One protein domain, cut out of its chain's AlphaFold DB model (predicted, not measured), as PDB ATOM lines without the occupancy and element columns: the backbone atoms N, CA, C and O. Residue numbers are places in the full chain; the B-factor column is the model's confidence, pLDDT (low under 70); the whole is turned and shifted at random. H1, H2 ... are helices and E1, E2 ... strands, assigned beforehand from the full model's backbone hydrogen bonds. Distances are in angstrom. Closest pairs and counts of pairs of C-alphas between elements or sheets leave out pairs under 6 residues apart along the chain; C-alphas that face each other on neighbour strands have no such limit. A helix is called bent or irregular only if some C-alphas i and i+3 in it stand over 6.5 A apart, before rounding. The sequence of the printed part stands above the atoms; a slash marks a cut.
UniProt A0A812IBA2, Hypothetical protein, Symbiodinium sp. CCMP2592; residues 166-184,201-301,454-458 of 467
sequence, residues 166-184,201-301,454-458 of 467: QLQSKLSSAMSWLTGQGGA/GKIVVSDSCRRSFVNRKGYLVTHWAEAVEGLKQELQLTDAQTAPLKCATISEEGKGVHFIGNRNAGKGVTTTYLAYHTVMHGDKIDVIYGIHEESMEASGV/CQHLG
ATOM      1  N   GLN A 166     -12.961 -31.846 -11.719       79.25
ATOM      2  CA  GLN A 166     -13.788 -31.541 -12.887       79.25
ATOM      3  C   GLN A 166     -15.164 -31.007 -12.483       79.25
ATOM      4  O   GLN A 166     -15.609 -30.003 -13.039       79.25
ATOM      5  N   LEU A 167     -15.826 -31.615 -11.496       81.25
ATOM      6  CA  LEU A 167     -17.108 -31.132 -10.989       81.25
ATOM      7  C   LEU A 167     -16.976 -29.750 -10.339       81.25
ATOM      8  O   LEU A 167     -17.756 -28.851 -10.648       81.25
ATOM      9  N   GLN A 168     -15.978 -29.539  -9.480       83.25
ATOM     10  CA  GLN A 168     -15.694 -28.235  -8.883       83.25
ATOM     11  C   GLN A 168     -15.397 -27.188  -9.953       83.25
ATOM     12  O   GLN A 168     -15.870 -26.057  -9.836       83.25
ATOM     13  N   SER A 169     -14.670 -27.556 -11.008       86.56
ATOM     14  CA  SER A 169     -14.408 -26.694 -12.158       86.56
ATOM     15  C   SER A 169     -15.700 -26.339 -12.902       86.56
ATOM     16  O   SER A 169     -15.971 -25.155 -13.111       86.56
ATOM     17  N   LYS A 170     -16.564 -27.322 -13.204       89.38
ATOM     18  CA  LYS A 170     -17.879 -27.098 -13.834       89.38
ATOM     19  C   LYS A 170     -18.779 -26.205 -12.973       89.38
ATOM     20  O   LYS A 170     -19.350 -25.238 -13.471       89.38
ATOM     21  N   LEU A 171     -18.850 -26.449 -11.665       88.50
ATOM     22  CA  LEU A 171     -19.633 -25.636 -10.727       88.50
ATOM     23  C   LEU A 171     -19.068 -24.222 -10.564       88.50
ATOM     24  O   LEU A 171     -19.828 -23.258 -10.498       88.50
ATOM     25  N   SER A 172     -17.745 -24.071 -10.535       88.62
ATOM     26  CA  SER A 172     -17.086 -22.760 -10.482       88.62
ATOM     27  C   SER A 172     -17.320 -21.974 -11.768       88.62
ATOM     28  O   SER A 172     -17.642 -20.788 -11.716       88.62
ATOM     29  N   SER A 173     -17.244 -22.645 -12.919       90.62
ATOM     30  CA  SER A 173     -17.630 -22.095 -14.220       90.62
ATOM     31  C   SER A 173     -19.099 -21.669 -14.219       90.62
ATOM     32  O   SER A 173     -19.434 -20.578 -14.682       90.62
ATOM     33  N   ALA A 174     -19.977 -22.472 -13.613       90.81
ATOM     34  CA  ALA A 174     -21.392 -22.167 -13.519       90.81
ATOM     35  C   ALA A 174     -21.698 -20.936 -12.660       90.81
ATOM     36  O   ALA A 174     -22.442 -20.060 -13.105       90.81
ATOM     37  N   MET A 175     -21.081 -20.837 -11.479       90.81
ATOM     38  CA  MET A 175     -21.172 -19.654 -10.620       90.81
ATOM     39  C   MET A 175     -20.598 -18.418 -11.320       90.81
ATOM     40  O   MET A 175     -21.250 -17.378 -11.353       90.81
ATOM     41  N   SER A 176     -19.431 -18.548 -11.957       90.50
ATOM     42  CA  SER A 176     -18.778 -17.469 -12.708       90.50
ATOM     43  C   SER A 176     -19.629 -16.968 -13.878       90.50
ATOM     44  O   SER A 176     -19.749 -15.765 -14.101       90.50
ATOM     45  N   TRP A 177     -20.291 -17.867 -14.610       93.38
ATOM     46  CA  TRP A 177     -21.231 -17.486 -15.662       93.38
ATOM     47  C   TRP A 177     -22.421 -16.696 -15.100       93.38
ATOM     48  O   TRP A 177     -22.763 -15.638 -15.637       93.38
ATOM     49  N   LEU A 178     -23.015 -17.179 -14.001       90.81
ATOM     50  CA  LEU A 178     -24.175 -16.549 -13.368       90.81
ATOM     51  C   LEU A 178     -23.845 -15.121 -12.916       90.81
ATOM     52  O   LEU A 178     -24.629 -14.206 -13.156       90.81
ATOM     53  N   THR A 179     -22.651 -14.918 -12.357       89.00
ATOM     54  CA  THR A 179     -22.161 -13.630 -11.851       89.00
ATOM     55  C   THR A 179     -21.466 -12.751 -12.900       89.00
ATOM     56  O   THR A 179     -20.927 -11.690 -12.581       89.00
ATOM     57  N   GLY A 180     -21.478 -13.150 -14.177       87.69
ATOM     58  CA  GLY A 180     -20.900 -12.351 -15.264       87.69
ATOM     59  C   GLY A 180     -19.378 -12.232 -15.200       87.69
ATOM     60  O   GLY A 180     -18.830 -11.225 -15.645       87.69
ATOM     61  N   GLN A 181     -18.706 -13.236 -14.630       85.88
ATOM     62  CA  GLN A 181     -17.248 -13.337 -14.526       85.88
ATOM     63  C   GLN A 181     -16.618 -12.126 -13.817       85.88
ATOM     64  O   GLN A 181     -15.500 -11.724 -14.123       85.88
ATOM     65  N   GLY A 182     -17.366 -11.499 -12.901       74.31
ATOM     66  CA  GLY A 182     -16.939 -10.302 -12.174       74.31
ATOM     67  C   GLY A 182     -16.937  -9.006 -12.993       74.31
ATOM     68  O   GLY A 182     -16.493  -7.983 -12.480       74.31
ATOM     69  N   GLY A 183     -17.465  -9.004 -14.224       81.75
ATOM     70  CA  GLY A 183     -17.612  -7.796 -15.050       81.75
ATOM     71  C   GLY A 183     -18.667  -6.802 -14.540       81.75
ATOM     72  O   GLY A 183     -18.707  -5.653 -14.983       81.75
ATOM     73  N   ALA A 184     -19.507  -7.219 -13.591       88.06
ATOM     74  CA  ALA A 184     -20.513  -6.392 -12.933       88.06
ATOM     75  C   ALA A 184     -19.920  -5.569 -11.772       88.06
ATOM     76  O   ALA A 184     -20.264  -5.757 -10.608       88.06
ATOM     77  N   GLY A 201     -35.601   7.055 -18.112       78.50
ATOM     78  CA  GLY A 201     -36.073   6.190 -17.030       78.50
ATOM     79  C   GLY A 201     -35.648   6.729 -15.665       78.50
ATOM     80  O   GLY A 201     -34.690   7.489 -15.553       78.50
ATOM     81  N   LYS A 202     -36.357   6.359 -14.602       82.38
ATOM     82  CA  LYS A 202     -35.943   6.691 -13.234       82.38
ATOM     83  C   LYS A 202     -36.011   5.449 -12.369       82.38
ATOM     84  O   LYS A 202     -37.087   4.904 -12.170       82.38
ATOM     85  N   ILE A 203     -34.871   5.006 -11.865       85.88
ATOM     86  CA  ILE A 203     -34.796   3.834 -10.995       85.88
ATOM     87  C   ILE A 203     -35.456   4.191  -9.662       85.88
ATOM     88  O   ILE A 203     -35.213   5.265  -9.107       85.88
ATOM     89  N   VAL A 204     -36.331   3.319  -9.177       84.25
ATOM     90  CA  VAL A 204     -37.053   3.505  -7.919       84.25
ATOM     91  C   VAL A 204     -36.940   2.253  -7.076       84.25
ATOM     92  O   VAL A 204     -37.025   1.133  -7.573       84.25
ATOM     93  N   VAL A 205     -36.783   2.450  -5.772       76.31
ATOM     94  CA  VAL A 205     -36.833   1.350  -4.814       76.31
ATOM     95  C   VAL A 205     -38.288   0.899  -4.721       76.31
ATOM     96  O   VAL A 205     -39.134   1.662  -4.258       76.31
ATOM     97  N   SER A 206     -38.597  -0.307  -5.200       65.75
ATOM     98  CA  SER A 206     -39.921  -0.899  -4.996       65.75
ATOM     99  C   SER A 206     -39.973  -1.612  -3.651       65.75
ATOM    100  O   SER A 206     -39.036  -2.316  -3.276       65.75
ATOM    101  N   ASP A 207     -41.110  -1.518  -2.966       61.03
ATOM    102  CA  ASP A 207     -41.394  -2.320  -1.772       61.03
ATOM    103  C   ASP A 207     -41.351  -3.836  -2.066       61.03
ATOM    104  O   ASP A 207     -41.134  -4.646  -1.159       61.03
ATOM    105  N   SER A 208     -41.505  -4.225  -3.342       59.78
ATOM    106  CA  SER A 208     -41.388  -5.606  -3.826       59.78
ATOM    107  C   SER A 208     -39.951  -6.078  -4.086       59.78
ATOM    108  O   SER A 208     -39.729  -7.290  -4.088       59.78
ATOM    109  N   CYS A 209     -38.961  -5.173  -4.194       57.25
ATOM    110  CA  CYS A 209     -37.553  -5.471  -4.532       57.25
ATOM    111  C   CYS A 209     -36.789  -6.299  -3.470       57.25
ATOM    112  O   CYS A 209     -35.567  -6.382  -3.490       57.25
ATOM    113  N   ARG A 210     -37.480  -6.965  -2.537       60.28
ATOM    114  CA  ARG A 210     -36.873  -7.851  -1.529       60.28
ATOM    115  C   ARG A 210     -36.480  -9.231  -2.072       60.28
ATOM    116  O   ARG A 210     -36.011 -10.069  -1.307       60.28
ATOM    117  N   ARG A 211     -36.697  -9.505  -3.362       67.88
ATOM    118  CA  ARG A 211     -36.380 -10.792  -4.001       67.88
ATOM    119  C   ARG A 211     -35.047 -10.724  -4.729       67.88
ATOM    120  O   ARG A 211     -35.000 -10.776  -5.955       67.88
ATOM    121  N   SER A 212     -33.973 -10.639  -3.958       83.19
ATOM    122  CA  SER A 212     -32.645 -10.923  -4.474       83.19
ATOM    123  C   SER A 212     -32.010 -12.044  -3.673       83.19
ATOM    124  O   SER A 212     -31.901 -11.971  -2.449       83.19
ATOM    125  N   PHE A 213     -31.684 -13.135  -4.357       88.56
ATOM    126  CA  PHE A 213     -30.981 -14.263  -3.767       88.56
ATOM    127  C   PHE A 213     -30.325 -15.110  -4.853       88.56
ATOM    128  O   PHE A 213     -30.730 -15.101  -6.017       88.56
ATOM    129  N   VAL A 214     -29.330 -15.887  -4.440       90.31
ATOM    130  CA  VAL A 214     -28.659 -16.893  -5.260       90.31
ATOM    131  C   VAL A 214     -28.558 -18.175  -4.452       90.31
ATOM    132  O   VAL A 214     -28.152 -18.157  -3.293       90.31
ATOM    133  N   ASN A 215     -28.971 -19.285  -5.054       90.25
ATOM    134  CA  ASN A 215     -29.038 -20.586  -4.406       90.25
ATOM    135  C   ASN A 215     -28.393 -21.660  -5.275       90.25
ATOM    136  O   ASN A 215     -28.325 -21.561  -6.501       90.25
ATOM    137  N   ARG A 216     -27.967 -22.728  -4.602       91.69
ATOM    138  CA  ARG A 216     -27.522 -23.974  -5.217       91.69
ATOM    139  C   ARG A 216     -28.293 -25.130  -4.597       91.69
ATOM    140  O   ARG A 216     -28.369 -25.225  -3.373       91.69
ATOM    141  N   LYS A 217     -28.848 -26.006  -5.430       91.81
ATOM    142  CA  LYS A 217     -29.527 -27.236  -5.001       91.81
ATOM    143  C   LYS A 217     -29.040 -28.404  -5.857       91.81
ATOM    144  O   LYS A 217     -28.803 -28.225  -7.045       91.81
ATOM    145  N   GLY A 218     -28.880 -29.576  -5.252       90.62
ATOM    146  CA  GLY A 218     -28.518 -30.813  -5.943       90.62
ATOM    147  C   GLY A 218     -29.638 -31.835  -5.805       90.62
ATOM    148  O   GLY A 218     -30.193 -31.989  -4.718       90.62
ATOM    149  N   TYR A 219     -29.963 -32.519  -6.895       90.81
ATOM    150  CA  TYR A 219     -31.040 -33.504  -6.956       90.81
ATOM    151  C   TYR A 219     -30.556 -34.774  -7.640       90.81
ATOM    152  O   TYR A 219     -29.707 -34.710  -8.524       90.81
ATOM    153  N   LEU A 220     -31.121 -35.920  -7.265       87.00
ATOM    154  CA  LEU A 220     -30.941 -37.145  -8.041       87.00
ATOM    155  C   LEU A 220     -31.706 -37.031  -9.364       87.00
ATOM    156  O   LEU A 220     -32.806 -36.473  -9.399       87.00
ATOM    157  N   VAL A 221     -31.156 -37.606 -10.434       87.00
ATOM    158  CA  VAL A 221     -31.774 -37.633 -11.772       87.00
ATOM    159  C   VAL A 221     -33.179 -38.249 -11.715       87.00
ATOM    160  O   VAL A 221     -34.091 -37.757 -12.374       87.00
ATOM    161  N   THR A 222     -33.387 -39.263 -10.868       89.44
ATOM    162  CA  THR A 222     -34.689 -39.921 -10.650       89.44
ATOM    163  C   THR A 222     -35.760 -38.989 -10.079       89.44
ATOM    164  O   THR A 222     -36.932 -39.137 -10.410       89.44
ATOM    165  N   HIS A 223     -35.369 -38.001  -9.270       91.31
ATOM    166  CA  HIS A 223     -36.269 -37.007  -8.669       91.31
ATOM    167  C   HIS A 223     -36.290 -35.682  -9.435       91.31
ATOM    168  O   HIS A 223     -36.956 -34.730  -9.027       91.31
ATOM    169  N   TRP A 224     -35.564 -35.590 -10.550       94.25
ATOM    170  CA  TRP A 224     -35.404 -34.328 -11.255       94.25
ATOM    171  C   TRP A 224     -36.724 -33.796 -11.813       94.25
ATOM    172  O   TRP A 224     -36.975 -32.601 -11.729       94.25
ATOM    173  N   ALA A 225     -37.610 -34.660 -12.314       94.12
ATOM    174  CA  ALA A 225     -38.914 -34.226 -12.819       94.12
ATOM    175  C   ALA A 225     -39.749 -33.502 -11.740       94.12
ATOM    176  O   ALA A 225     -40.310 -32.441 -12.005       94.12
ATOM    177  N   GLU A 226     -39.767 -34.027 -10.511       94.62
ATOM    178  CA  GLU A 226     -40.434 -33.395  -9.362       94.62
ATOM    179  C   GLU A 226     -39.719 -32.104  -8.943       94.62
ATOM    180  O   GLU A 226     -40.361 -31.082  -8.683       94.62
ATOM    181  N   ALA A 227     -38.381 -32.119  -8.940       94.38
ATOM    182  CA  ALA A 227     -37.568 -30.944  -8.650       94.38
ATOM    183  C   ALA A 227     -37.829 -29.802  -9.642       94.38
ATOM    184  O   ALA A 227     -37.917 -28.649  -9.225       94.38
ATOM    185  N   VAL A 228     -38.003 -30.102 -10.934       96.25
ATOM    186  CA  VAL A 228     -38.326 -29.107 -11.967       96.25
ATOM    187  C   VAL A 228     -39.676 -28.448 -11.705       96.25
ATOM    188  O   VAL A 228     -39.778 -27.236 -11.869       96.25
ATOM    189  N   GLU A 229     -40.691 -29.187 -11.259       95.81
ATOM    190  CA  GLU A 229     -41.987 -28.591 -10.902       95.81
ATOM    191  C   GLU A 229     -41.887 -27.720  -9.639       95.81
ATOM    192  O   GLU A 229     -42.457 -26.625  -9.595       95.81
ATOM    193  N   GLY A 230     -41.092 -28.133  -8.646       94.94
ATOM    194  CA  GLY A 230     -40.779 -27.299  -7.481       94.94
ATOM    195  C   GLY A 230     -40.049 -26.007  -7.864       94.94
ATOM    196  O   GLY A 230     -40.452 -24.916  -7.457       94.94
ATOM    197  N   LEU A 231     -39.023 -26.113  -8.715       94.06
ATOM    198  CA  LEU A 231     -38.282 -24.970  -9.250       94.06
ATOM    199  C   LEU A 231     -39.185 -24.076 -10.102       94.06
ATOM    200  O   LEU A 231     -39.112 -22.862  -9.978       94.06
ATOM    201  N   LYS A 232     -40.081 -24.630 -10.924       94.62
ATOM    202  CA  LYS A 232     -41.052 -23.856 -11.712       94.62
ATOM    203  C   LYS A 232     -41.890 -22.941 -10.821       94.62
ATOM    204  O   LYS A 232     -42.069 -21.773 -11.156       94.62
ATOM    205  N   GLN A 233     -42.375 -23.454  -9.690       92.62
ATOM    206  CA  GLN A 233     -43.165 -22.682  -8.729       92.62
ATOM    207  C   GLN A 233     -42.312 -21.653  -7.977       92.62
ATOM    208  O   GLN A 233     -42.689 -20.483  -7.906       92.62
ATOM    209  N   GLU A 234     -41.150 -22.068  -7.462       90.12
ATOM    210  CA  GLU A 234     -40.209 -21.208  -6.727       90.12
ATOM    211  C   GLU A 234     -39.725 -20.028  -7.583       90.12
ATOM    212  O   GLU A 234     -39.664 -18.891  -7.117       90.12
ATOM    213  N   LEU A 235     -39.434 -20.299  -8.855       90.12
ATOM    214  CA  LEU A 235     -38.893 -19.355  -9.831       90.12
ATOM    215  C   LEU A 235     -39.971 -18.654 -10.670       90.12
ATOM    216  O   LEU A 235     -39.641 -17.808 -11.499       90.12
ATOM    217  N   GLN A 236     -41.246 -19.003 -10.471       90.50
ATOM    218  CA  GLN A 236     -42.395 -18.485 -11.226       90.50
ATOM    219  C   GLN A 236     -42.228 -18.611 -12.754       90.50
ATOM    220  O   GLN A 236     -42.561 -17.701 -13.514       90.50
ATOM    221  N   LEU A 237     -41.694 -19.746 -13.213       90.31
ATOM    222  CA  LEU A 237     -41.447 -20.008 -14.631       90.31
ATOM    223  C   LEU A 237     -42.709 -20.512 -15.343       90.31
ATOM    224  O   LEU A 237     -43.498 -21.294 -14.813       90.31
ATOM    225  N   THR A 238     -42.859 -20.118 -16.603       91.62
ATOM    226  CA  THR A 238     -43.819 -20.723 -17.537       91.62
ATOM    227  C   THR A 238     -43.323 -22.085 -18.025       91.62
ATOM    228  O   THR A 238     -42.126 -22.373 -17.991       91.62
ATOM    229  N   ASP A 239     -44.219 -22.915 -18.565       90.31
ATOM    230  CA  ASP A 239     -43.839 -24.224 -19.118       90.31
ATOM    231  C   ASP A 239     -42.748 -24.133 -20.189       90.31
ATOM    232  O   ASP A 239     -41.789 -24.905 -20.157       90.31
ATOM    233  N   ALA A 240     -42.822 -23.132 -21.068       89.44
ATOM    234  CA  ALA A 240     -41.799 -22.891 -22.083       89.44
ATOM    235  C   ALA A 240     -40.426 -22.561 -21.466       89.44
ATOM    236  O   ALA A 240     -39.398 -23.020 -21.958       89.44
ATOM    237  N   GLN A 241     -40.398 -21.806 -20.363       90.06
ATOM    238  CA  GLN A 241     -39.158 -21.433 -19.673       90.06
ATOM    239  C   GLN A 241     -38.541 -22.592 -18.876       90.06
ATOM    240  O   GLN A 241     -37.344 -22.563 -18.598       90.06
ATOM    241  N   THR A 242     -39.324 -23.623 -18.538       92.56
ATOM    242  CA  THR A 242     -38.814 -24.844 -17.885       92.56
ATOM    243  C   THR A 242     -38.206 -25.855 -18.852       92.56
ATOM    244  O   THR A 242     -37.587 -26.815 -18.400       92.56
ATOM    245  N   ALA A 243     -38.342 -25.669 -20.169       88.88
ATOM    246  CA  ALA A 243     -37.838 -26.631 -21.149       88.88
ATOM    247  C   ALA A 243     -36.332 -26.946 -20.988       88.88
ATOM    248  O   ALA A 243     -35.994 -28.130 -20.964       88.88
ATOM    249  N   PRO A 244     -35.426 -25.965 -20.772       88.94
ATOM    250  CA  PRO A 244     -34.011 -26.263 -20.536       88.94
ATOM    251  C   PRO A 244     -33.767 -27.052 -19.245       88.94
ATOM    252  O   PRO A 244     -32.905 -27.925 -19.228       88.94
ATOM    253  N   LEU A 245     -34.550 -26.799 -18.187       93.19
ATOM    254  CA  LEU A 245     -34.483 -27.585 -16.952       93.19
ATOM    255  C   LEU A 245     -34.903 -29.034 -17.213       93.19
ATOM    256  O   LEU A 245     -34.203 -29.951 -16.804       93.19
ATOM    257  N   LYS A 246     -35.995 -29.264 -17.951       92.62
ATOM    258  CA  LYS A 246     -36.468 -30.620 -18.293       92.62
ATOM    259  C   LYS A 246     -35.431 -31.412 -19.097       92.62
ATOM    260  O   LYS A 246     -35.290 -32.609 -18.883       92.62
ATOM    261  N   CYS A 247     -34.667 -30.745 -19.960       91.44
ATOM    262  CA  CYS A 247     -33.605 -31.374 -20.749       91.44
ATOM    263  C   CYS A 247     -32.313 -31.668 -19.963       91.44
ATOM    264  O   CYS A 247     -31.427 -32.328 -20.504       91.44
ATOM    265  N   ALA A 248     -32.181 -31.226 -18.707       91.25
ATOM    266  CA  ALA A 248     -30.964 -31.441 -17.919       91.25
ATOM    267  C   ALA A 248     -30.686 -32.924 -17.594       91.25
ATOM    268  O   ALA A 248     -29.575 -33.258 -17.208       91.25
ATOM    269  N   THR A 249     -31.656 -33.829 -17.782       89.12
ATOM    270  CA  THR A 249     -31.452 -35.284 -17.622       89.12
ATOM    271  C   THR A 249     -30.745 -35.941 -18.802       89.12
ATOM    272  O   THR A 249     -30.330 -37.090 -18.703       89.12
ATOM    273  N   ILE A 250     -30.669 -35.249 -19.940       88.25
ATOM    274  CA  ILE A 250     -30.078 -35.756 -21.186       88.25
ATOM    275  C   ILE A 250     -28.945 -34.857 -21.695       88.25
ATOM    276  O   ILE A 250     -28.452 -35.050 -22.804       88.25
ATOM    277  N   SER A 251     -28.543 -33.855 -20.910       88.12
ATOM    278  CA  SER A 251     -27.499 -32.896 -21.257       88.12
ATOM    279  C   SER A 251     -26.582 -32.652 -20.065       88.12
ATOM    280  O   SER A 251     -27.057 -32.492 -18.944       88.12
ATOM    281  N   GLU A 252     -25.271 -32.589 -20.310       86.56
ATOM    282  CA  GLU A 252     -24.292 -32.339 -19.248       86.56
ATOM    283  C   GLU A 252     -24.447 -30.956 -18.600       86.56
ATOM    284  O   GLU A 252     -24.180 -30.805 -17.408       86.56
ATOM    285  N   GLU A 253     -24.872 -29.950 -19.370       89.69
ATOM    286  CA  GLU A 253     -25.049 -28.575 -18.903       89.69
ATOM    287  C   GLU A 253     -26.274 -27.919 -19.550       89.69
ATOM    288  O   GLU A 253     -26.516 -28.059 -20.748       89.69
ATOM    289  N   GLY A 254     -27.021 -27.132 -18.776       89.81
ATOM    290  CA  GLY A 254     -28.204 -26.410 -19.257       89.81
ATOM    291  C   GLY A 254     -28.278 -25.000 -18.684       89.81
ATOM    292  O   GLY A 254     -28.083 -24.809 -17.491       89.81
ATOM    293  N   LYS A 255     -28.548 -23.986 -19.513       94.19
ATOM    294  CA  LYS A 255     -28.560 -22.569 -19.097       94.19
ATOM    295  C   LYS A 255     -29.884 -21.906 -19.456       94.19
ATOM    296  O   LYS A 255     -30.417 -22.140 -20.539       94.19
ATOM    297  N   GLY A 256     -30.366 -21.028 -18.582       93.00
ATOM    298  CA  GLY A 256     -31.546 -20.203 -18.828       93.00
ATOM    299  C   GLY A 256     -31.364 -18.786 -18.303       93.00
ATOM    300  O   GLY A 256     -30.776 -18.585 -17.242       93.00
ATOM    301  N   VAL A 257     -31.853 -17.802 -19.063       94.94
ATOM    302  CA  VAL A 257     -31.878 -16.384 -18.679       94.94
ATOM    303  C   VAL A 257     -33.227 -15.797 -19.064       94.94
ATOM    304  O   VAL A 257     -33.658 -15.912 -20.214       94.94
ATOM    305  N   HIS A 258     -33.882 -15.139 -18.115       94.50
ATOM    306  CA  HIS A 258     -35.221 -14.601 -18.283       94.50
ATOM    307  C   HIS A 258     -35.324 -13.192 -17.692       94.50
ATOM    308  O   HIS A 258     -34.838 -12.922 -16.597       94.50
ATOM    309  N   PHE A 259     -35.982 -12.302 -18.435       92.25
ATOM    310  CA  PHE A 259     -36.417 -10.989 -17.962       92.25
ATOM    311  C   PHE A 259     -37.940 -11.003 -17.897       92.25
ATOM    312  O   PHE A 259     -38.600 -11.003 -18.937       92.25
ATOM    313  N   ILE A 260     -38.491 -11.047 -16.690       89.50
ATOM    314  CA  ILE A 260     -39.934 -11.077 -16.456       89.50
ATOM    315  C   ILE A 260     -40.348  -9.663 -16.054       89.50
ATOM    316  O   ILE A 260     -40.024  -9.199 -14.965       89.50
ATOM    317  N   GLY A 261     -40.997  -8.949 -16.973       84.06
ATOM    318  CA  GLY A 261     -41.489  -7.597 -16.728       84.06
ATOM    319  C   GLY A 261     -42.917  -7.621 -16.198       84.06
ATOM    320  O   GLY A 261     -43.807  -8.128 -16.876       84.06
ATOM    321  N   ASN A 262     -43.146  -7.028 -15.031       77.56
ATOM    322  CA  ASN A 262     -44.474  -6.719 -14.526       77.56
ATOM    323  C   ASN A 262     -44.724  -5.211 -14.661       77.56
ATOM    324  O   ASN A 262     -44.025  -4.384 -14.071       77.56
ATOM    325  N   ARG A 263     -45.701  -4.844 -15.495       69.62
ATOM    326  CA  ARG A 263     -46.127  -3.449 -15.647       69.62
ATOM    327  C   ARG A 263     -47.204  -3.186 -14.607       69.62
ATOM    328  O   ARG A 263     -48.365  -3.526 -14.819       69.62
ATOM    329  N   ASN A 264     -46.819  -2.564 -13.498       62.12
ATOM    330  CA  ASN A 264     -47.790  -2.106 -12.516       62.12
ATOM    331  C   ASN A 264     -48.624  -0.988 -13.146       62.12
ATOM    332  O   ASN A 264     -48.084  -0.112 -13.828       62.12
ATOM    333  N   ALA A 265     -49.942  -1.026 -12.937       50.81
ATOM    334  CA  ALA A 265     -50.870  -0.048 -13.489       50.81
ATOM    335  C   ALA A 265     -50.471   1.377 -13.061       50.81
ATOM    336  O   ALA A 265     -50.778   1.830 -11.964       50.81
ATOM    337  N   GLY A 266     -49.769   2.084 -13.947       49.94
ATOM    338  CA  GLY A 266     -49.692   3.540 -13.954       49.94
ATOM    339  C   GLY A 266     -48.320   4.188 -13.797       49.94
ATOM    340  O   GLY A 266     -48.195   5.321 -14.257       49.94
ATOM    341  N   LYS A 267     -47.299   3.572 -13.181       60.91
ATOM    342  CA  LYS A 267     -46.059   4.332 -12.878       60.91
ATOM    343  C   LYS A 267     -44.742   3.554 -12.932       60.91
ATOM    344  O   LYS A 267     -43.726   4.190 -13.173       60.91
ATOM    345  N   GLY A 268     -44.742   2.228 -12.769       71.50
ATOM    346  CA  GLY A 268     -43.507   1.445 -12.629       71.50
ATOM    347  C   GLY A 268     -43.447   0.201 -13.515       71.50
ATOM    348  O   GLY A 268     -44.425  -0.539 -13.639       71.50
ATOM    349  N   VAL A 269     -42.279  -0.037 -14.106       80.69
ATOM    350  CA  VAL A 269     -41.875  -1.310 -14.700       80.69
ATOM    351  C   VAL A 269     -40.980  -2.011 -13.691       80.69
ATOM    352  O   VAL A 269     -39.848  -1.586 -13.462       80.69
ATOM    353  N   THR A 270     -41.490  -3.085 -13.100       86.81
ATOM    354  CA  THR A 270     -40.693  -3.989 -12.273       86.81
ATOM    355  C   THR A 270     -40.179  -5.105 -13.166       86.81
ATOM    356  O   THR A 270     -40.961  -5.751 -13.862       86.81
ATOM    357  N   THR A 271     -38.870  -5.324 -13.181       90.88
ATOM    358  CA  THR A 271     -38.248  -6.399 -13.951       90.88
ATOM    359  C   THR A 271     -37.555  -7.356 -13.003       90.88
ATOM    360  O   THR A 271     -36.609  -6.985 -12.310       90.88
ATOM    361  N   THR A 272     -37.980  -8.612 -13.043       92.25
ATOM    362  CA  THR A 272     -37.273  -9.720 -12.413       92.25
ATOM    363  C   THR A 272     -36.279 -10.299 -13.416       92.25
ATOM    364  O   THR A 272     -36.666 -10.795 -14.480       92.25
ATOM    365  N   TYR A 273     -34.993 -10.225 -13.092       95.06
ATOM    366  CA  TYR A 273     -33.937 -10.954 -13.779       95.06
ATOM    367  C   TYR A 273     -33.720 -12.296 -13.093       95.06
ATOM    368  O   TYR A 273     -33.445 -12.369 -11.895       95.06
ATOM    369  N   LEU A 274     -33.846 -13.360 -13.875       94.94
ATOM    370  CA  LEU A 274     -33.684 -14.724 -13.416       94.94
ATOM    371  C   LEU A 274     -32.683 -15.443 -14.308       94.94
ATOM    372  O   LEU A 274     -32.798 -15.410 -15.534       94.94
ATOM    373  N   ALA A 275     -31.714 -16.111 -13.695       96.44
ATOM    374  CA  ALA A 275     -30.751 -16.939 -14.402       96.44
ATOM    375  C   ALA A 275     -30.550 -18.259 -13.664       96.44
ATOM    376  O   ALA A 275     -30.564 -18.290 -12.437       96.44
ATOM    377  N   TYR A 276     -30.345 -19.340 -14.410       95.88
ATOM    378  CA  TYR A 276     -29.993 -20.637 -13.848       95.88
ATOM    379  C   TYR A 276     -29.013 -21.390 -14.739       95.88
ATOM    380  O   TYR A 276     -28.958 -21.181 -15.954       95.88
ATOM    381  N   HIS A 277     -28.259 -22.289 -14.116       95.75
ATOM    382  CA  HIS A 277     -27.334 -23.195 -14.767       95.75
ATOM    383  C   HIS A 277     -27.390 -24.564 -14.079       95.75
ATOM    384  O   HIS A 277     -27.190 -24.657 -12.867       95.75
ATOM    385  N   THR A 278     -27.688 -25.611 -14.845       95.88
ATOM    386  CA  THR A 278     -27.668 -27.008 -14.409       95.88
ATOM    387  C   THR A 278     -26.370 -27.684 -14.832       95.88
ATOM    388  O   THR A 278     -25.905 -27.452 -15.946       95.88
ATOM    389  N   VAL A 279     -25.822 -28.543 -13.975       93.56
ATOM    390  CA  VAL A 279     -24.637 -29.371 -14.227       93.56
ATOM    391  C   VAL A 279     -24.971 -30.807 -13.831       93.56
ATOM    392  O   VAL A 279     -25.235 -31.078 -12.659       93.56
ATOM    393  N   MET A 280     -24.962 -31.722 -14.797       88.94
ATOM    394  CA  MET A 280     -25.153 -33.151 -14.555       88.94
ATOM    395  C   MET A 280     -23.809 -33.820 -14.247       88.94
ATOM    396  O   MET A 280     -22.811 -33.597 -14.938       88.94
ATOM    397  N   HIS A 281     -23.781 -34.657 -13.212       85.06
ATOM    398  CA  HIS A 281     -22.629 -35.483 -12.855       85.06
ATOM    399  C   HIS A 281     -23.095 -36.799 -12.225       85.06
ATOM    400  O   HIS A 281     -23.754 -36.820 -11.189       85.06
ATOM    401  N   GLY A 282     -22.782 -37.911 -12.893       84.19
ATOM    402  CA  GLY A 282     -23.252 -39.233 -12.481       84.19
ATOM    403  C   GLY A 282     -24.780 -39.305 -12.426       84.19
ATOM    404  O   GLY A 282     -25.458 -39.083 -13.426       84.19
ATOM    405  N   ASP A 283     -25.306 -39.609 -11.243       83.56
ATOM    406  CA  ASP A 283     -26.731 -39.741 -10.939       83.56
ATOM    407  C   ASP A 283     -27.359 -38.454 -10.380       83.56
ATOM    408  O   ASP A 283     -28.511 -38.473  -9.936       83.56
ATOM    409  N   LYS A 284     -26.629 -37.330 -10.401       88.12
ATOM    410  CA  LYS A 284     -27.061 -36.049  -9.831       88.12
ATOM    411  C   LYS A 284     -27.075 -34.919 -10.852       88.12
ATOM    412  O   LYS A 284     -26.284 -34.867 -11.790       88.12
ATOM    413  N   ILE A 285     -27.974 -33.971 -10.612       91.75
ATOM    414  CA  ILE A 285     -28.055 -32.686 -11.299       91.75
ATOM    415  C   ILE A 285     -27.965 -31.594 -10.234       91.75
ATOM    416  O   ILE A 285     -28.843 -31.463  -9.376       91.75
ATOM    417  N   ASP A 286     -26.892 -30.811 -10.281       92.69
ATOM    418  CA  ASP A 286     -26.775 -29.565  -9.532       92.69
ATOM    419  C   ASP A 286     -27.401 -28.433 -10.343       92.69
ATOM    420  O   ASP A 286     -27.150 -28.306 -11.537       92.69
ATOM    421  N   VAL A 287     -28.178 -27.574  -9.695       95.12
ATOM    422  CA  VAL A 287     -28.691 -26.332 -10.270       95.12
ATOM    423  C   VAL A 287     -28.243 -25.154  -9.418       95.12
ATOM    424  O   VAL A 287     -28.434 -25.134  -8.200       95.12
ATOM    425  N   ILE A 288     -27.641 -24.162 -10.066       94.19
ATOM    426  CA  ILE A 288     -27.298 -22.867  -9.479       94.19
ATOM    427  C   ILE A 288     -28.188 -21.832 -10.144       94.19
ATOM    428  O   ILE A 288     -28.247 -21.772 -11.369       94.19
ATOM    429  N   TYR A 289     -28.885 -21.025  -9.357       94.94
ATOM    430  CA  TYR A 289     -29.819 -20.045  -9.890       94.94
ATOM    431  C   TYR A 289     -29.893 -18.806  -9.014       94.94
ATOM    432  O   TYR A 289     -29.650 -18.859  -7.809       94.94
ATOM    433  N   GLY A 290     -30.245 -17.689  -9.638       94.00
ATOM    434  CA  GLY A 290     -30.433 -16.415  -8.973       94.00
ATOM    435  C   GLY A 290     -31.692 -15.718  -9.459       94.00
ATOM    436  O   GLY A 290     -32.056 -15.807 -10.636       94.00
ATOM    437  N   ILE A 291     -32.337 -15.018  -8.533       94.06
ATOM    438  CA  ILE A 291     -33.419 -14.073  -8.799       94.06
ATOM    439  C   ILE A 291     -32.954 -12.711  -8.306       94.06
ATOM    440  O   ILE A 291     -32.304 -12.622  -7.266       94.06
ATOM    441  N   HIS A 292     -33.261 -11.670  -9.067       93.62
ATOM    442  CA  HIS A 292     -33.040 -10.287  -8.683       93.62
ATOM    443  C   HIS A 292     -34.144  -9.422  -9.284       93.62
ATOM    444  O   HIS A 292     -34.537  -9.628 -10.434       93.62
ATOM    445  N   GLU A 293     -34.658  -8.466  -8.522       92.50
ATOM    446  CA  GLU A 293     -35.785  -7.638  -8.931       92.50
ATOM    447  C   GLU A 293     -35.456  -6.162  -8.769       92.50
ATOM    448  O   GLU A 293     -35.071  -5.717  -7.692       92.50
ATOM    449  N   GLU A 294     -35.680  -5.401  -9.833       92.25
ATOM    450  CA  GLU A 294     -35.463  -3.959  -9.871       92.25
ATOM    451  C   GLU A 294     -36.684  -3.265 -10.460       92.25
ATOM    452  O   GLU A 294     -37.435  -3.854 -11.244       92.25
ATOM    453  N   SER A 295     -36.894  -2.003 -10.092       89.31
ATOM    454  CA  SER A 295     -38.022  -1.213 -10.589       89.31
ATOM    455  C   SER A 295     -37.585   0.129 -11.158       89.31
ATOM    456  O   SER A 295     -36.725   0.816 -10.613       89.31
ATOM    457  N   MET A 296     -38.201   0.518 -12.271       86.25
ATOM    458  CA  MET A 296     -38.051   1.854 -12.838       86.25
ATOM    459  C   MET A 296     -39.406   2.500 -13.071       86.25
ATOM    460  O   MET A 296     -40.363   1.844 -13.469       86.25
ATOM    461  N   GLU A 297     -39.472   3.810 -12.910       79.19
ATOM    462  CA  GLU A 297     -40.522   4.631 -13.481       79.19
ATOM    463  C   GLU A 297     -40.218   4.872 -14.961       79.19
ATOM    464  O   GLU A 297     -39.239   5.528 -15.329       79.19
ATOM    465  N   ALA A 298     -41.081   4.331 -15.811       69.88
ATOM    466  CA  ALA A 298     -41.142   4.591 -17.240       69.88
ATOM    467  C   ALA A 298     -42.625   4.639 -17.621       69.88
ATOM    468  O   ALA A 298     -43.434   3.918 -17.027       69.88
ATOM    469  N   SER A 299     -43.022   5.485 -18.577       55.22
ATOM    470  CA  SER A 299     -44.436   5.506 -18.957       55.22
ATOM    471  C   SER A 299     -44.819   4.195 -19.661       55.22
ATOM    472  O   SER A 299     -44.258   3.814 -20.689       55.22
ATOM    473  N   GLY A 300     -45.824   3.506 -19.116       52.31
ATOM    474  CA  GLY A 300     -46.905   3.017 -19.969       52.31
ATOM    475  C   GLY A 300     -47.737   4.220 -20.423       52.31
ATOM    476  O   GLY A 300     -47.720   5.226 -19.720       52.31
ATOM    477  N   VAL A 301     -48.401   4.119 -21.587       50.59
ATOM    478  CA  VAL A 301     -49.219   5.164 -22.253       50.59
ATOM    479  C   VAL A 301     -49.585   6.304 -21.295       50.59
ATOM    480  O   VAL A 301     -50.467   6.137 -20.452       50.59
ATOM    481  N   CYS A 454     -22.442 -12.011  -6.927       89.94
ATOM    482  CA  CYS A 454     -21.002 -12.058  -6.637       89.94
ATOM    483  C   CYS A 454     -20.730 -11.891  -5.137       89.94
ATOM    484  O   CYS A 454     -19.995 -12.686  -4.554       89.94
ATOM    485  N   GLN A 455     -21.354 -10.891  -4.506       86.88
ATOM    486  CA  GLN A 455     -21.190 -10.615  -3.077       86.88
ATOM    487  C   GLN A 455     -21.740 -11.758  -2.215       86.88
ATOM    488  O   GLN A 455     -21.051 -12.222  -1.307       86.88
ATOM    489  N   HIS A 456     -22.934 -12.268  -2.530       86.12
ATOM    490  CA  HIS A 456     -23.538 -13.386  -1.801       86.12
ATOM    491  C   HIS A 456     -22.734 -14.687  -1.896       86.12
ATOM    492  O   HIS A 456     -22.670 -15.437  -0.924       86.12
ATOM    493  N   LEU A 457     -22.106 -14.951  -3.043       83.44
ATOM    494  CA  LEU A 457     -21.264 -16.130  -3.253       83.44
ATOM    495  C   LEU A 457     -19.815 -15.937  -2.774       83.44
ATOM    496  O   LEU A 457     -19.013 -16.863  -2.895       83.44
ATOM    497  N   GLY A 458     -19.456 -14.758  -2.250       81.31
ATOM    498  CA  GLY A 458     -18.086 -14.447  -1.832       81.31
ATOM    499  C   GLY A 458     -17.081 -14.452  -2.990       81.31
ATOM    500  O   GLY A 458     -15.901 -14.732  -2.781       81.31
TER     501      GLY A 458
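What this domain is: This is residues 166 to 184, 201 to 301 and 454 to 458 of the 467 residues of the protein "Hypothetical protein" of Symbiodinium sp. CCMP2592 (UniProt A0A812IBA2). Picture a long, twisted antiparallel sheet with helices on both faces: the helical hairpin of H2 and H3 covers one face near one end of the long strands, and H1 covers the other. Strands E3, E4 and E5 run side by side through the length of the domain; E2 joins E5 toward the helix end, and short E1 joins it at the far end, beyond the helices. The 125 printed residues hold three named helices and five named strands, in the order H1, E1, E2, H2, H3, E3, E4, E5, of mixed class. The whole is only just compact, close to loose, with a radius of gyration of the C-alphas of 16.1 A, and elongated, spanning 51 by 31 by 19 A.

Where its parts are: Find C-alpha 166 at (-13.788, -31.541, -12.887); from there H1 runs 18.2 A through residues 166 to 178. After the first cut come E1, residues 202 to 204, and E2, residues 213 to 220, 23.3 A long. H2, residues 221 to 234, begins at C-alpha 221 at (-31.774, -37.633, -11.772), and H3 holds residues 240 to 249. Both are irregular: C-alphas 222 and 225 are 7.4 A apart, and C-alphas 241 and 244 are 7.1 A apart. Then follow E3, residues 253 to 263, 33.0 A; E4, residues 269 to 281, 39.3 A; and E5, residues 284 to 297, 43.0 A, ending at C-alpha 297 at (-40.522, 4.631, -13.481).

How they stand to each other: Start with E3, E4 and E5, a meander, each strand the antiparallel neighbour of the one before. In the hairpin E3 and E4, look for N 258 and O 274, 2.8 A apart; in the hairpin E4 and E5, for N 277 and O 288, 2.8 A. On the other side of E5 from E4 you find E2 beside residues 284 to 291, with N 215 and O 289 at 2.9 A, and E1 beside residues 295 to 297, with N 297 and O 202 at 2.7 A. Both are antiparallel to E5. H1 is on the sheet at a height of 8.8 A, over E4 and E5 and along the strands; the closest C-alphas of H1 and E4 are those of Ala 174 and His 277, 6.2 A apart. On the opposite face, H2 lies over E2 at a height of 8.5 A and H3 over E4 at 8.4 A. H2 and H3 touch, closest at the C-alphas of Val 221 and Thr 249, 6.3 A, at a shallow tilt of 22 degrees, opposite ways. H1 is apart from both. In H1 every O i to N i+4 pair is within hydrogen-bond range; in H2 8 of 10 are, in H3 3 of 6.

The domain as a whole: The C-alphas farthest apart are those of Gly 282 and Val 301, 52.4 A. Residues 185 to 200 and 302 to 453 are not printed; the C-alpha gaps are 20.4 A and 36.6 A. Of the links printed whole, none is long. Low confidence, under 70, marks residues 206 to 211, 263 to 267 and 298 to 301.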